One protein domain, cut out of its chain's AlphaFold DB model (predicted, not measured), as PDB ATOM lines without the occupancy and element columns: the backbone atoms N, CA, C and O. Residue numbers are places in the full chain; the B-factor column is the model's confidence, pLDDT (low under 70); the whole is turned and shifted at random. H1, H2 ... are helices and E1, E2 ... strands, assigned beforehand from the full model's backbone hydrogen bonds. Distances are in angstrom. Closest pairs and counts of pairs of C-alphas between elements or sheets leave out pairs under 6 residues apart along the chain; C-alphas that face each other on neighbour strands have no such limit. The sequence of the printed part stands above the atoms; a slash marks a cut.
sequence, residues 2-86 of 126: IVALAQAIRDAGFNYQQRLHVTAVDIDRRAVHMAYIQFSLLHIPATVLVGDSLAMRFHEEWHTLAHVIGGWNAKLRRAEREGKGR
ATOM      1  N   ILE A   2      40.352  34.762  75.199       95.50
ATOM      2  CA  ILE A   2      39.455  35.083  74.061       95.50
ATOM      3  C   ILE A   2      39.326  36.588  73.762       95.50
ATOM      4  O   ILE A   2      39.196  36.982  72.608       95.50
ATOM      5  N   VAL A   3      39.398  37.444  74.784       94.94
ATOM      6  CA  VAL A   3      39.288  38.903  74.605       94.94
ATOM      7  C   VAL A   3      40.407  39.448  73.714       94.94
ATOM      8  O   VAL A   3      40.135  40.225  72.804       94.94
ATOM      9  N   ALA A   4      41.640  38.978  73.918       96.56
ATOM     10  CA  ALA A   4      42.784  39.354  73.090       96.56
ATOM     11  C   ALA A   4      42.618  38.891  71.634       96.56
ATOM     12  O   ALA A   4      42.934  39.635  70.713       96.56
ATOM     13  N   LEU A   5      42.051  37.700  71.405       97.06
ATOM     14  CA  LEU A   5      41.735  37.236  70.052       97.06
ATOM     15  C   LEU A   5      40.701  38.145  69.371       97.06
ATOM     16  O   LEU A   5      40.878  38.521  68.217       97.06
ATOM     17  N   ALA A   6      39.636  38.525  70.079       97.06
ATOM     18  CA  ALA A   6      38.634  39.443  69.540       97.06
ATOM     19  C   ALA A   6      39.241  40.815  69.188       97.06
ATOM     20  O   ALA A   6      38.880  41.394  68.162       97.06
ATOM     21  N   GLN A   7      40.183  41.306  70.002       96.62
ATOM     22  CA  GLN A   7      40.957  42.518  69.712       96.62
ATOM     23  C   GLN A   7      41.823  42.338  68.462       96.62
ATOM     24  O   GLN A   7      41.680  43.113  67.529       96.62
ATOM     25  N   ALA A   8      42.600  41.258  68.364       97.56
ATOM     26  CA  ALA A   8      43.431  40.994  67.191       97.56
ATOM     27  C   ALA A   8      42.612  40.893  65.887       97.56
ATOM     28  O   ALA A   8      43.017  41.413  64.850       97.56
ATOM     29  N   ILE A   9      41.429  40.267  65.928       97.75
ATOM     30  CA  ILE A   9      40.513  40.199  64.775       97.75
ATOM     31  C   ILE A   9      40.004  41.595  64.395       97.75
ATOM     32  O   ILE A   9      39.925  41.918  63.207       97.75
ATOM     33  N   ARG A  10      39.668  42.422  65.394       97.12
ATOM     34  CA  ARG A  10      39.275  43.820  65.180       97.12
ATOM     35  C   ARG A  10      40.412  44.613  64.537       97.12
ATOM     36  O   ARG A  10      40.161  45.308  63.558       97.12
ATOM     37  N   ASP A  11      41.630  44.477  65.050       98.00
ATOM     38  CA  ASP A  11      42.817  45.192  64.572       98.00
ATOM     39  C   ASP A  11      43.191  44.777  63.142       98.00
ATOM     40  O   ASP A  11      43.626  45.600  62.342       98.00
ATOM     41  N   ALA A  12      42.915  43.524  62.769       97.56
ATOM     42  CA  ALA A  12      43.012  43.037  61.395       97.56
ATOM     43  C   ALA A  12      41.896  43.562  60.458       97.56
ATOM     44  O   ALA A  12      41.839  43.170  59.293       97.56
ATOM     45  N   GLY A  13      40.989  44.422  60.938       97.50
ATOM     46  CA  GLY A  13      39.921  45.044  60.147       97.50
ATOM     47  C   GLY A  13      38.647  44.204  60.012       97.50
ATOM     48  O   GLY A  13      37.764  44.529  59.213       97.50
ATOM     49  N   PHE A  14      38.507  43.120  60.780       97.81
ATOM     50  CA  PHE A  14      37.327  42.260  60.736       97.81
ATOM     51  C   PHE A  14      36.392  42.534  61.923       97.81
ATOM     52  O   PHE A  14      36.811  42.622  63.075       97.81
ATOM     53  N   ASN A  15      35.079  42.590  61.670       96.88
ATOM     54  CA  ASN A  15      34.100  42.639  62.756       96.88
ATOM     55  C   ASN A  15      33.975  41.259  63.428       96.88
ATOM     56  O   ASN A  15      33.275  40.374  62.925       96.88
ATOM     57  N   TYR A  16      34.630  41.084  64.578       96.88
ATOM     58  CA  TYR A  16      34.573  39.831  65.335       96.88
ATOM     59  C   TYR A  16      33.148  39.472  65.775       96.88
ATOM     60  O   TYR A  16      32.813  38.298  65.801       96.88
ATOM     61  N   GLN A  17      32.259  40.433  66.032       96.06
ATOM     62  CA  GLN A  17      30.887  40.137  66.471       96.06
ATOM     63  C   GLN A  17      30.076  39.391  65.398       96.06
ATOM     64  O   GLN A  17      29.100  38.709  65.698       96.06
ATOM     65  N   GLN A  18      30.476  39.514  64.131       95.31
ATOM     66  CA  GLN A  18      29.836  38.841  63.000       95.31
ATOM     67  C   GLN A  18      30.623  37.627  62.500       95.31
ATOM     68  O   GLN A  18      30.034  36.752  61.865       95.31
ATOM     69  N   ARG A  19      31.938  37.587  62.748       94.56
ATOM     70  CA  ARG A  19      32.861  36.599  62.163       94.56
ATOM     71  C   ARG A  19      33.482  35.628  63.167       94.56
ATOM     72  O   ARG A  19      34.025  34.616  62.743       94.56
ATOM     73  N   LEU A  20      33.389  35.907  64.462       96.62
ATOM     74  CA  LEU A  20      33.851  35.041  65.540       96.62
ATOM     75  C   LEU A  20      32.639  34.501  66.302       96.62
ATOM     76  O   LEU A  20      31.788  35.267  66.754       96.62
ATOM     77  N   HIS A  21      32.605  33.187  66.493       97.75
ATOM     78  CA  HIS A  21      31.788  32.549  67.518       97.75
ATOM     79  C   HIS A  21      32.697  31.732  68.432       97.75
ATOM     80  O   HIS A  21      33.687  31.158  67.978       97.75
ATOM     81  N   VAL A  22      32.401  31.756  69.727       98.00
ATOM     82  CA  VAL A  22      33.235  31.140  70.761       98.00
ATOM     83  C   VAL A  22      32.451  30.044  71.462       98.00
ATOM     84  O   VAL A  22      31.388  30.297  72.021       98.00
ATOM     85  N   THR A  23      33.020  28.848  71.519       97.19
ATOM     86  CA  THR A  23      32.585  27.810  72.456       97.19
ATOM     87  C   THR A  23      33.652  27.674  73.527       97.19
ATOM     88  O   THR A  23      34.798  27.356  73.217       97.19
ATOM     89  N   ALA A  24      33.297  27.958  74.776       96.94
ATOM     90  CA  ALA A  24      34.209  27.868  75.911       96.94
ATOM     91  C   ALA A  24      33.682  26.851  76.922       96.94
ATOM     92  O   ALA A  24      32.489  26.834  77.214       96.94
ATOM     93  N   VAL A  25      34.572  26.020  77.457       97.75
ATOM     94  CA  VAL A  25      34.260  25.014  78.476       97.75
ATOM     95  C   VAL A  25      35.217  25.218  79.638       97.75
ATOM     96  O   VAL A  25      36.417  25.356  79.407       97.75
ATOM     97  N   ASP A  26      34.697  25.204  80.860       97.44
ATOM     98  CA  ASP A  26      35.521  25.130  82.066       97.44
ATOM     99  C   ASP A  26      34.867  24.215  83.115       97.44
ATOM    100  O   ASP A  26      33.643  24.064  83.147       97.44
ATOM    101  N   ILE A  27      35.688  23.601  83.969       97.31
ATOM    102  CA  ILE A  27      35.228  22.752  85.070       97.31
ATOM    103  C   ILE A  27      34.778  23.592  86.277       97.31
ATOM    104  O   ILE A  27      33.881  23.177  87.010       97.31
ATOM    105  N   ASP A  28      35.354  24.787  86.474       97.50
ATOM    106  CA  ASP A  28      34.942  25.729  87.517       97.50
ATOM    107  C   ASP A  28      33.810  26.633  87.008       97.50
ATOM    108  O   ASP A  28      33.967  27.480  86.124       97.50
ATOM    109  N   ARG A  29      32.651  26.517  87.658       97.12
ATOM    110  CA  ARG A  29      31.463  27.329  87.380       97.12
ATOM    111  C   ARG A  29      31.722  28.836  87.486       97.12
ATOM    112  O   ARG A  29      31.127  29.621  86.751       97.12
ATOM    113  N   ARG A  30      32.627  29.271  88.368       97.69
ATOM    114  CA  ARG A  30      33.002  30.691  88.486       97.69
ATOM    115  C   ARG A  30      33.716  31.181  87.232       97.69
ATOM    116  O   ARG A  30      33.422  32.283  86.772       97.69
ATOM    117  N   ALA A  31      34.608  30.370  86.662       97.19
ATOM    118  CA  ALA A  31      35.299  30.702  85.420       97.19
ATOM    119  C   ALA A  31      34.307  30.831  84.255       97.19
ATOM    120  O   ALA A  31      34.368  31.808  83.505       97.19
ATOM    121  N   VAL A  32      33.325  29.924  84.181       98.12
ATOM    122  CA  VAL A  32      32.215  29.997  83.215       98.12
ATOM    123  C   VAL A  32      31.431  31.300  83.346       98.12
ATOM    124  O   VAL A  32      31.233  31.996  82.351       98.12
ATOM    125  N   HIS A  33      31.034  31.689  84.558       98.12
ATOM    126  CA  HIS A  33      30.298  32.939  84.765       98.12
ATOM    127  C   HIS A  33      31.125  34.179  84.405       98.12
ATOM    128  O   HIS A  33      30.614  35.088  83.750       98.12
ATOM    129  N   MET A  34      32.408  34.216  84.782       98.12
ATOM    130  CA  MET A  34      33.300  35.315  84.400       98.12
ATOM    131  C   MET A  34      33.427  35.417  82.877       98.12
ATOM    132  O   MET A  34      33.299  36.507  82.320       98.12
ATOM    133  N   ALA A  35      33.614  34.289  82.185       98.06
ATOM    134  CA  ALA A  35      33.667  34.258  80.728       98.06
ATOM    135  C   ALA A  35      32.346  34.731  80.101       98.06
ATOM    136  O   ALA A  35      32.363  35.578  79.209       98.06
ATOM    137  N   TYR A  36      31.205  34.254  80.608       98.50
ATOM    138  CA  TYR A  36      29.879  34.648  80.136       98.50
ATOM    139  C   TYR A  36      29.644  36.161  80.244       98.50
ATOM    140  O   TYR A  36      29.176  36.782  79.284       98.50
ATOM    141  N   ILE A  37      30.013  36.772  81.377       98.12
ATOM    142  CA  ILE A  37      29.904  38.223  81.588       98.12
ATOM    143  C   ILE A  37      30.784  38.969  80.584       98.12
ATOM    144  O   ILE A  37      30.292  39.846  79.872       98.12
ATOM    145  N   GLN A  38      32.057  38.585  80.457       97.94
ATOM    146  CA  GLN A  38      32.988  39.243  79.537       97.94
ATOM    147  C   GLN A  38      32.523  39.144  78.079       97.94
ATOM    148  O   GLN A  38      32.565  40.131  77.345       97.94
ATOM    149  N   PHE A  39      32.048  37.973  77.651       98.44
ATOM    150  CA  PHE A  39      31.555  37.782  76.288       98.44
ATOM    151  C   PHE A  39      30.277  38.576  76.035       98.44
ATOM    152  O   PHE A  39      30.151  39.199  74.983       98.44
ATOM    153  N   SER A  40      29.372  38.633  77.012       98.19
ATOM    154  CA  SER A  40      28.145  39.426  76.911       98.19
ATOM    155  C   SER A  40      28.440  40.923  76.791       98.19
ATOM    156  O   SER A  40      27.904  41.574  75.896       98.19
ATOM    157  N   LEU A  41      29.339  41.462  77.625       98.12
ATOM    158  CA  LEU A  41      29.707  42.886  77.615       98.12
ATOM    159  C   LEU A  41      30.428  43.306  76.330       98.12
ATOM    160  O   LEU A  41      30.203  44.399  75.818       98.12
ATOM    161  N   LEU A  42      31.269  42.432  75.776       97.75
ATOM    162  CA  LEU A  42      31.976  42.687  74.516       97.75
ATOM    163  C   LEU A  42      31.145  42.333  73.274       97.75
ATOM    164  O   LEU A  42      31.626  42.495  72.144       97.75
ATOM    165  N   HIS A  43      29.917  41.852  73.490       97.81
ATOM    166  CA  HIS A  43      28.998  41.371  72.465       97.81
ATOM    167  C   HIS A  43      29.651  40.309  71.561       97.81
ATOM    168  O   HIS A  43      29.503  40.309  70.341       97.81
ATOM    169  N   ILE A  44      30.428  39.413  72.171       98.38
ATOM    170  CA  ILE A  44      31.028  38.255  71.508       98.38
ATOM    171  C   ILE A  44      29.962  37.154  71.455       98.38
ATOM    172  O   ILE A  44      29.499  36.720  72.512       98.38
ATOM    173  N   PRO A  45      29.572  36.667  70.264       98.44
ATOM    174  CA  PRO A  45      28.698  35.511  70.157       98.44
ATOM    175  C   PRO A  45      29.382  34.277  70.737       98.44
ATOM    176  O   PRO A  45      30.391  33.812  70.212       98.44
ATOM    177  N   ALA A  46      28.834  33.739  71.818       98.31
ATOM    178  CA  ALA A  46      29.422  32.604  72.511       98.31
ATOM    179  C   ALA A  46      28.403  31.648  73.140       98.31
ATOM    180  O   ALA A  46      27.311  32.066  73.543       98.31
ATOM    181  N   THR A  47      28.834  30.390  73.254       98.31
ATOM    182  CA  THR A  47      28.271  29.330  74.096       98.31
ATOM    183  C   THR A  47      29.300  28.982  75.171       98.31
ATOM    184  O   THR A  47      30.446  28.665  74.850       98.31
ATOM    185  N   VAL A  48      28.920  29.061  76.443       98.06
ATOM    186  CA  VAL A  48      29.806  28.778  77.580       98.06
ATOM    187  C   VAL A  48      29.249  27.602  78.371       98.06
ATOM    188  O   VAL A  48      28.081  27.613  78.747       98.06
ATOM    189  N   LEU A  49      30.070  26.584  78.603       98.25
ATOM    190  CA  LEU A  49      29.655  25.308  79.176       98.25
ATOM    191  C   LEU A  49      30.390  25.036  80.487       98.25
ATOM    192  O   LEU A  49      31.603  25.230  80.570       98.25
ATOM    193  N   VAL A  50      29.665  24.520  81.480       98.44
ATOM    194  CA  VAL A  50      30.273  23.937  82.686       98.44
ATOM    195  C   VAL A  50      30.480  22.448  82.440       98.44
ATOM    196  O   VAL A  50      29.510  21.706  82.246       98.44
ATOM    197  N   GLY A  51      31.726  21.984  82.461       97.19
ATOM    198  CA  GLY A  51      32.007  20.578  82.214       97.19
ATOM    199  C   GLY A  51      33.476  20.205  82.123       97.19
ATOM    200  O   GLY A  51      34.372  21.043  82.126       97.19
ATOM    201  N   ASP A  52      33.692  18.901  82.016       96.94
ATOM    202  CA  ASP A  52      34.988  18.303  81.746       96.94
ATOM    203  C   ASP A  52      35.104  18.063  80.238       96.94
ATOM    204  O   ASP A  52      34.417  17.206  79.669       96.94
ATOM    205  N   SER A  53      35.962  18.849  79.590       94.88
ATOM    206  CA  SER A  53      36.218  18.756  78.155       94.88
ATOM    207  C   SER A  53      36.998  17.501  77.763       94.88
ATOM    208  O   SER A  53      36.848  17.046  76.633       94.88
ATOM    209  N   LEU A  54      37.785  16.907  78.669       96.81
ATOM    210  CA  LEU A  54      38.522  15.666  78.407       96.81
ATOM    211  C   LEU A  54      37.597  14.453  78.501       96.81
ATOM    212  O   LEU A  54      37.661  13.556  77.663       96.81
ATOM    213  N   ALA A  55      36.704  14.444  79.493       96.56
ATOM    214  CA  ALA A  55      35.702  13.393  79.650       96.56
ATOM    215  C   ALA A  55      34.456  13.594  78.769       96.56
ATOM    216  O   ALA A  55      33.576  12.735  78.771       96.56
ATOM    217  N   MET A  56      34.353  14.719  78.051       95.19
ATOM    218  CA  MET A  56      33.188  15.101  77.240       95.19
ATOM    219  C   MET A  56      31.870  15.091  78.036       95.19
ATOM    220  O   MET A  56      30.825  14.670  77.539       95.19
ATOM    221  N   ARG A  57      31.914  15.550  79.293       96.62
ATOM    222  CA  ARG A  57      30.746  15.625  80.185       96.62
ATOM    223  C   ARG A  57      30.422  17.075  80.509       96.62
ATOM    224  O   ARG A  57      31.184  17.740  81.208       96.62
ATOM    225  N   PHE A  58      29.268  17.533  80.042       96.44
ATOM    226  CA  PHE A  58      28.787  18.902  80.215       96.44
ATOM    227  C   PHE A  58      27.473  18.894  80.992       96.44
ATOM    228  O   PHE A  58      26.631  18.025  80.778       96.44
ATOM    229  N   HIS A  59      27.316  19.849  81.904       94.06
ATOM    230  CA  HIS A  59      26.194  19.888  82.846       94.06
ATOM    231  C   HIS A  59      25.347  21.152  82.682       94.06
ATOM    232  O   HIS A  59      24.153  21.133  82.963       94.06
ATOM    233  N   GLU A  60      25.954  22.245  82.218       96.94
ATOM    234  CA  GLU A  60      25.270  23.514  81.979       96.94
ATOM    235  C   GLU A  60      25.753  24.135  80.676       96.94
ATOM    236  O   GLU A  60      26.933  24.028  80.337       96.94
ATOM    237  N   GLU A  61      24.852  24.832  79.991       97.44
ATOM    238  CA  GLU A  61      25.116  25.534  78.742       97.44
ATOM    239  C   GLU A  61      24.501  26.935  78.797       97.44
ATOM    240  O   GLU A  61      23.319  27.104  79.095       97.44
ATOM    241  N   TRP A  62      25.316  27.946  78.509       98.12
ATOM    242  CA  TRP A  62      24.954  29.353  78.608       98.12
ATOM    243  C   TRP A  62      25.216  30.055  77.279       98.12
ATOM    244  O   TRP A  62      26.362  30.179  76.839       98.12
ATOM    245  N   HIS A  63      24.163  30.568  76.649       98.44
ATOM    246  CA  HIS A  63      24.285  31.349  75.421       98.44
ATOM    247  C   HIS A  63      24.274  32.843  75.712       98.44
ATOM    248  O   HIS A  63      23.366  33.364  76.355       98.44
ATOM    249  N   THR A  64      25.259  33.551  75.174       98.50
ATOM    250  CA  THR A  64      25.252  35.022  75.169       98.50
ATOM    251  C   THR A  64      24.116  35.570  74.300       98.50
ATOM    252  O   THR A  64      23.693  34.941  73.327       98.50
ATOM    253  N   LEU A  65      23.670  36.800  74.570       97.94
ATOM    254  CA  LEU A  65      22.650  37.449  73.738       97.94
ATOM    255  C   LEU A  65      23.091  37.560  72.267       97.94
ATOM    256  O   LEU A  65      22.304  37.266  71.371       97.94
ATOM    257  N   ALA A  66      24.359  37.912  72.023       97.94
ATOM    258  CA  ALA A  66      24.951  37.996  70.686       97.94
ATOM    259  C   ALA A  66      24.863  36.664  69.913       97.94
ATOM    260  O   ALA A  66      24.633  36.662  68.701       97.94
ATOM    261  N   HIS A  67      24.985  35.525  70.607       98.25
ATOM    262  CA  HIS A  67      24.768  34.204  70.012       98.25
ATOM    263  C   HIS A  67      23.317  34.034  69.538       98.25
ATOM    264  O   HIS A  67      23.083  33.641  68.390       98.25
ATOM    265  N   VAL A  68      22.351  34.370  70.398       97.75
ATOM    266  CA  VAL A  68      20.918  34.188  70.126       97.75
ATOM    267  C   VAL A  68      20.448  35.112  69.002       97.75
ATOM    268  O   VAL A  68      19.957  34.630  67.981       97.75
ATOM    269  N   ILE A  69      20.651  36.427  69.134       97.31
ATOM    270  CA  ILE A  69      20.175  37.408  68.140       97.31
ATOM    271  C   ILE A  69      20.904  37.264  66.802       97.31
ATOM    272  O   ILE A  69      20.332  37.500  65.743       97.31
ATOM    273  N   GLY A  70      22.170  36.837  66.839       95.19
ATOM    274  CA  GLY A  70      22.974  36.601  65.647       95.19
ATOM    275  C   GLY A  70      22.582  35.331  64.889       95.19
ATOM    276  O   GLY A  70      23.192  35.050  63.852       95.19
ATOM    277  N   GLY A  71      21.614  34.554  65.393       96.50
ATOM    278  CA  GLY A  71      21.136  33.322  64.770       96.50
ATOM    279  C   GLY A  71      22.223  32.254  64.648       96.50
ATOM    280  O   GLY A  71      22.214  31.462  63.701       96.50
ATOM    281  N   TRP A  72      23.192  32.241  65.568       96.94
ATOM    282  CA  TRP A  72      24.401  31.424  65.436       96.94
ATOM    283  C   TRP A  72      24.123  29.925  65.437       96.94
ATOM    284  O   TRP A  72      24.756  29.200  64.677       96.94
ATOM    285  N   ASN A  73      23.093  29.472  66.152       95.56
ATOM    286  CA  ASN A  73      22.615  28.091  66.077       95.56
ATOM    287  C   ASN A  73      22.317  27.627  64.639       95.56
ATOM    288  O   ASN A  73      22.671  26.515  64.255       95.56
ATOM    289  N   ALA A  74      21.684  28.464  63.811       95.56
ATOM    290  CA  ALA A  74      21.410  28.110  62.418       95.56
ATOM    291  C   ALA A  74      22.680  28.147  61.555       95.56
ATOM    292  O   ALA A  74      22.883  27.258  60.727       95.56
ATOM    293  N   LYS A  75      23.544  29.148  61.775       94.50
ATOM    294  CA  LYS A  75      24.817  29.305  61.056       94.50
ATOM    295  C   LYS A  75      25.749  28.112  61.283       94.50
ATOM    296  O   LYS A  75      26.260  27.559  60.315       94.50
ATOM    297  N   LEU A  76      25.910  27.683  62.535       93.81
ATOM    298  CA  LEU A  76      26.768  26.553  62.903       93.81
ATOM    299  C   LEU A  76      26.241  25.238  62.319       93.81
ATOM    300  O   LEU A  76      26.985  24.534  61.644       93.81
ATOM    301  N   ARG A  77      24.935  24.961  62.441       94.25
ATOM    302  CA  ARG A  77      24.325  23.771  61.816       94.25
ATOM    303  C   ARG A  77      24.499  23.738  60.301       94.25
ATOM    304  O   ARG A  77      24.656  22.666  59.722       94.25
ATOM    305  N   ARG A  78      24.423  24.895  59.636       93.56
ATOM    306  CA  ARG A  78      24.672  24.993  58.196       93.56
ATOM    307  C   ARG A  78      26.128  24.649  57.873       93.56
ATOM    308  O   ARG A  78      26.353  23.801  57.016       93.56
ATOM    309  N   ALA A  79      27.080  25.242  58.593       90.75
ATOM    310  CA  ALA A  79      28.505  24.980  58.408       90.75
ATOM    311  C   ALA A  79      28.869  23.502  58.649       90.75
ATOM    312  O   ALA A  79      29.617  22.919  57.871       90.75
ATOM    313  N   GLU A  80      28.287  22.854  59.664       90.50
ATOM    314  CA  GLU A  80      28.492  21.421  59.922       90.50
ATOM    315  C   GLU A  80      28.001  20.531  58.772       90.50
ATOM    316  O   GLU A  80      28.655  19.547  58.424       90.50
ATOM    317  N   ARG A  81      26.849  20.858  58.170       90.44
ATOM    318  CA  ARG A  81      26.311  20.120  57.013       90.44
ATOM    319  C   ARG A  81      27.205  20.277  55.789       90.44
ATOM    320  O   ARG A  81      27.496  19.290  55.120       90.44
ATOM    321  N   GLU A  82      27.653  21.502  55.525       86.81
ATOM    322  CA  GLU A  82      28.578  21.809  54.431       86.81
ATOM    323  C   GLU A  82      29.933  21.102  54.637       86.81
ATOM    324  O   GLU A  82      30.482  20.539  53.690       86.81
ATOM    325  N   GLY A  83      30.429  21.034  55.877       78.00
ATOM    326  CA  GLY A  83      31.655  20.314  56.234       78.00
ATOM    327  C   GLY A  83      31.550  18.792  56.095       78.00
ATOM    328  O   GLY A  83      32.471  18.163  55.587       78.00
ATOM    329  N   LYS A  84      30.414  18.188  56.471       66.25
ATOM    330  CA  LYS A  84      30.170  16.739  56.308       66.25
ATOM    331  C   LYS A  84      29.999  16.310  54.845       66.25
ATOM    332  O   LYS A  84      30.265  15.157  54.525       66.25
ATOM    333  N   GLY A  85      29.571  17.217  53.963       59.22
ATOM    334  CA  GLY A  85      29.435  16.958  52.524       59.22
ATOM    335  C   GLY A  85      30.751  17.020  51.741       59.22
ATOM    336  O   GLY A  85      30.823  16.506  50.625       59.22
ATOM    337  N   ARG A  86      31.806  17.615  52.310       56.50
ATOM    338  CA  ARG A  86      33.135  17.671  51.699       56.50
ATOM    339  C   ARG A  86      33.979  16.517  52.227       56.50
ATOM    340  O   ARG A  86      34.707  16.669  53.202       56.50
TER     341      ARG A  86
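This is residues 2 to 86 of the 126 residues of an uncharacterized protein of Rhizobium altiplani (UniProt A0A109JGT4). A small three-strand sheet, E1, E2 and E3, has one helix, H3, packed lengthwise on one of its faces, while no helix covers the other face. Two helices, H1 and H2, lead in to E1, short H4 lies at the end of the sheet where E3 ends, and H5 leaves the body as an arm whose residues 77 to 85, with residue 86, stick out. The printed part has 85 residues with five named helices and three named strands, in the order H1 H2 E1 H3 E2 E3 H4 H5; the sheet order E1 E2 E3 is mixed, and the class is mixed, helices and strands. The whole is compact, with a radius of gyration of the C-alphas of 13.6 A and spans of 33 by 33 by 22 A.

H1, residues 2 to 11, and H2, residues 16 to 19, only just touch, and only at the corner by their link, with 3 pairs of C-alphas within 8 A; the closest are those of Ala 6 and Tyr 16, 5.9 A apart. E1, residues 22 to 26, H3, residues 29 to 41, and E2, residues 46 to 52, form a strand-helix-strand unit, two parallel neighbour strands with a helix between, and its crossover is right-handed. E1 and E2 are parallel at 25 degrees, with N 24 and O 47 within hydrogen-bond range at 2.9 A. H3 is on the sheet at a height over the sheet of 8.8 A, making two layers, a sheet with a helix on one face. It runs along the strands, at 6 degrees to E2 on the local plane, and the closest C-alphas of H3 and E2 are those of Arg 29 and Val 50, 5.9 A apart. H1 and H3 are close but not clearly touching, the C-alphas of Val 3 and Phe 39 being closest at 8.0 A. E3, residues 57 to 63, forms a hairpin with E2, antiparallel at 161 degrees, with N 48 and O 62 at 2.8 A. H4, residues 65 to 69, only grazes the sheet with residues 65 to 68. H5, residues 72 to 85, is apart from H3. Every O i to N i+4 pair is within hydrogen-bond range in H1, H3, H4 and H5; H2 is too short for such a pair.

H1 begins at C-alpha 2 (39.455, 35.083, 74.061) and is 14.3 A long; H2 measures 4.8 A and E1 13.0 A. H3 measures 18.5 A from C-alpha 29 (31.463, 27.329, 87.380), E2 17.9 A, E3 17.7 A and H4 6.1 A. H5 measures 20.0 A and ends at C-alpha 85 (29.435, 16.958, 52.524).

The C-alphas of Arg 30 and Arg 86, 39.0 A apart, are the two farthest apart. The printed part has no cut, and the links between its named elements are tight. The mean pLDDT of the printed part is 95.2, and residues 84 to 86 are under 70.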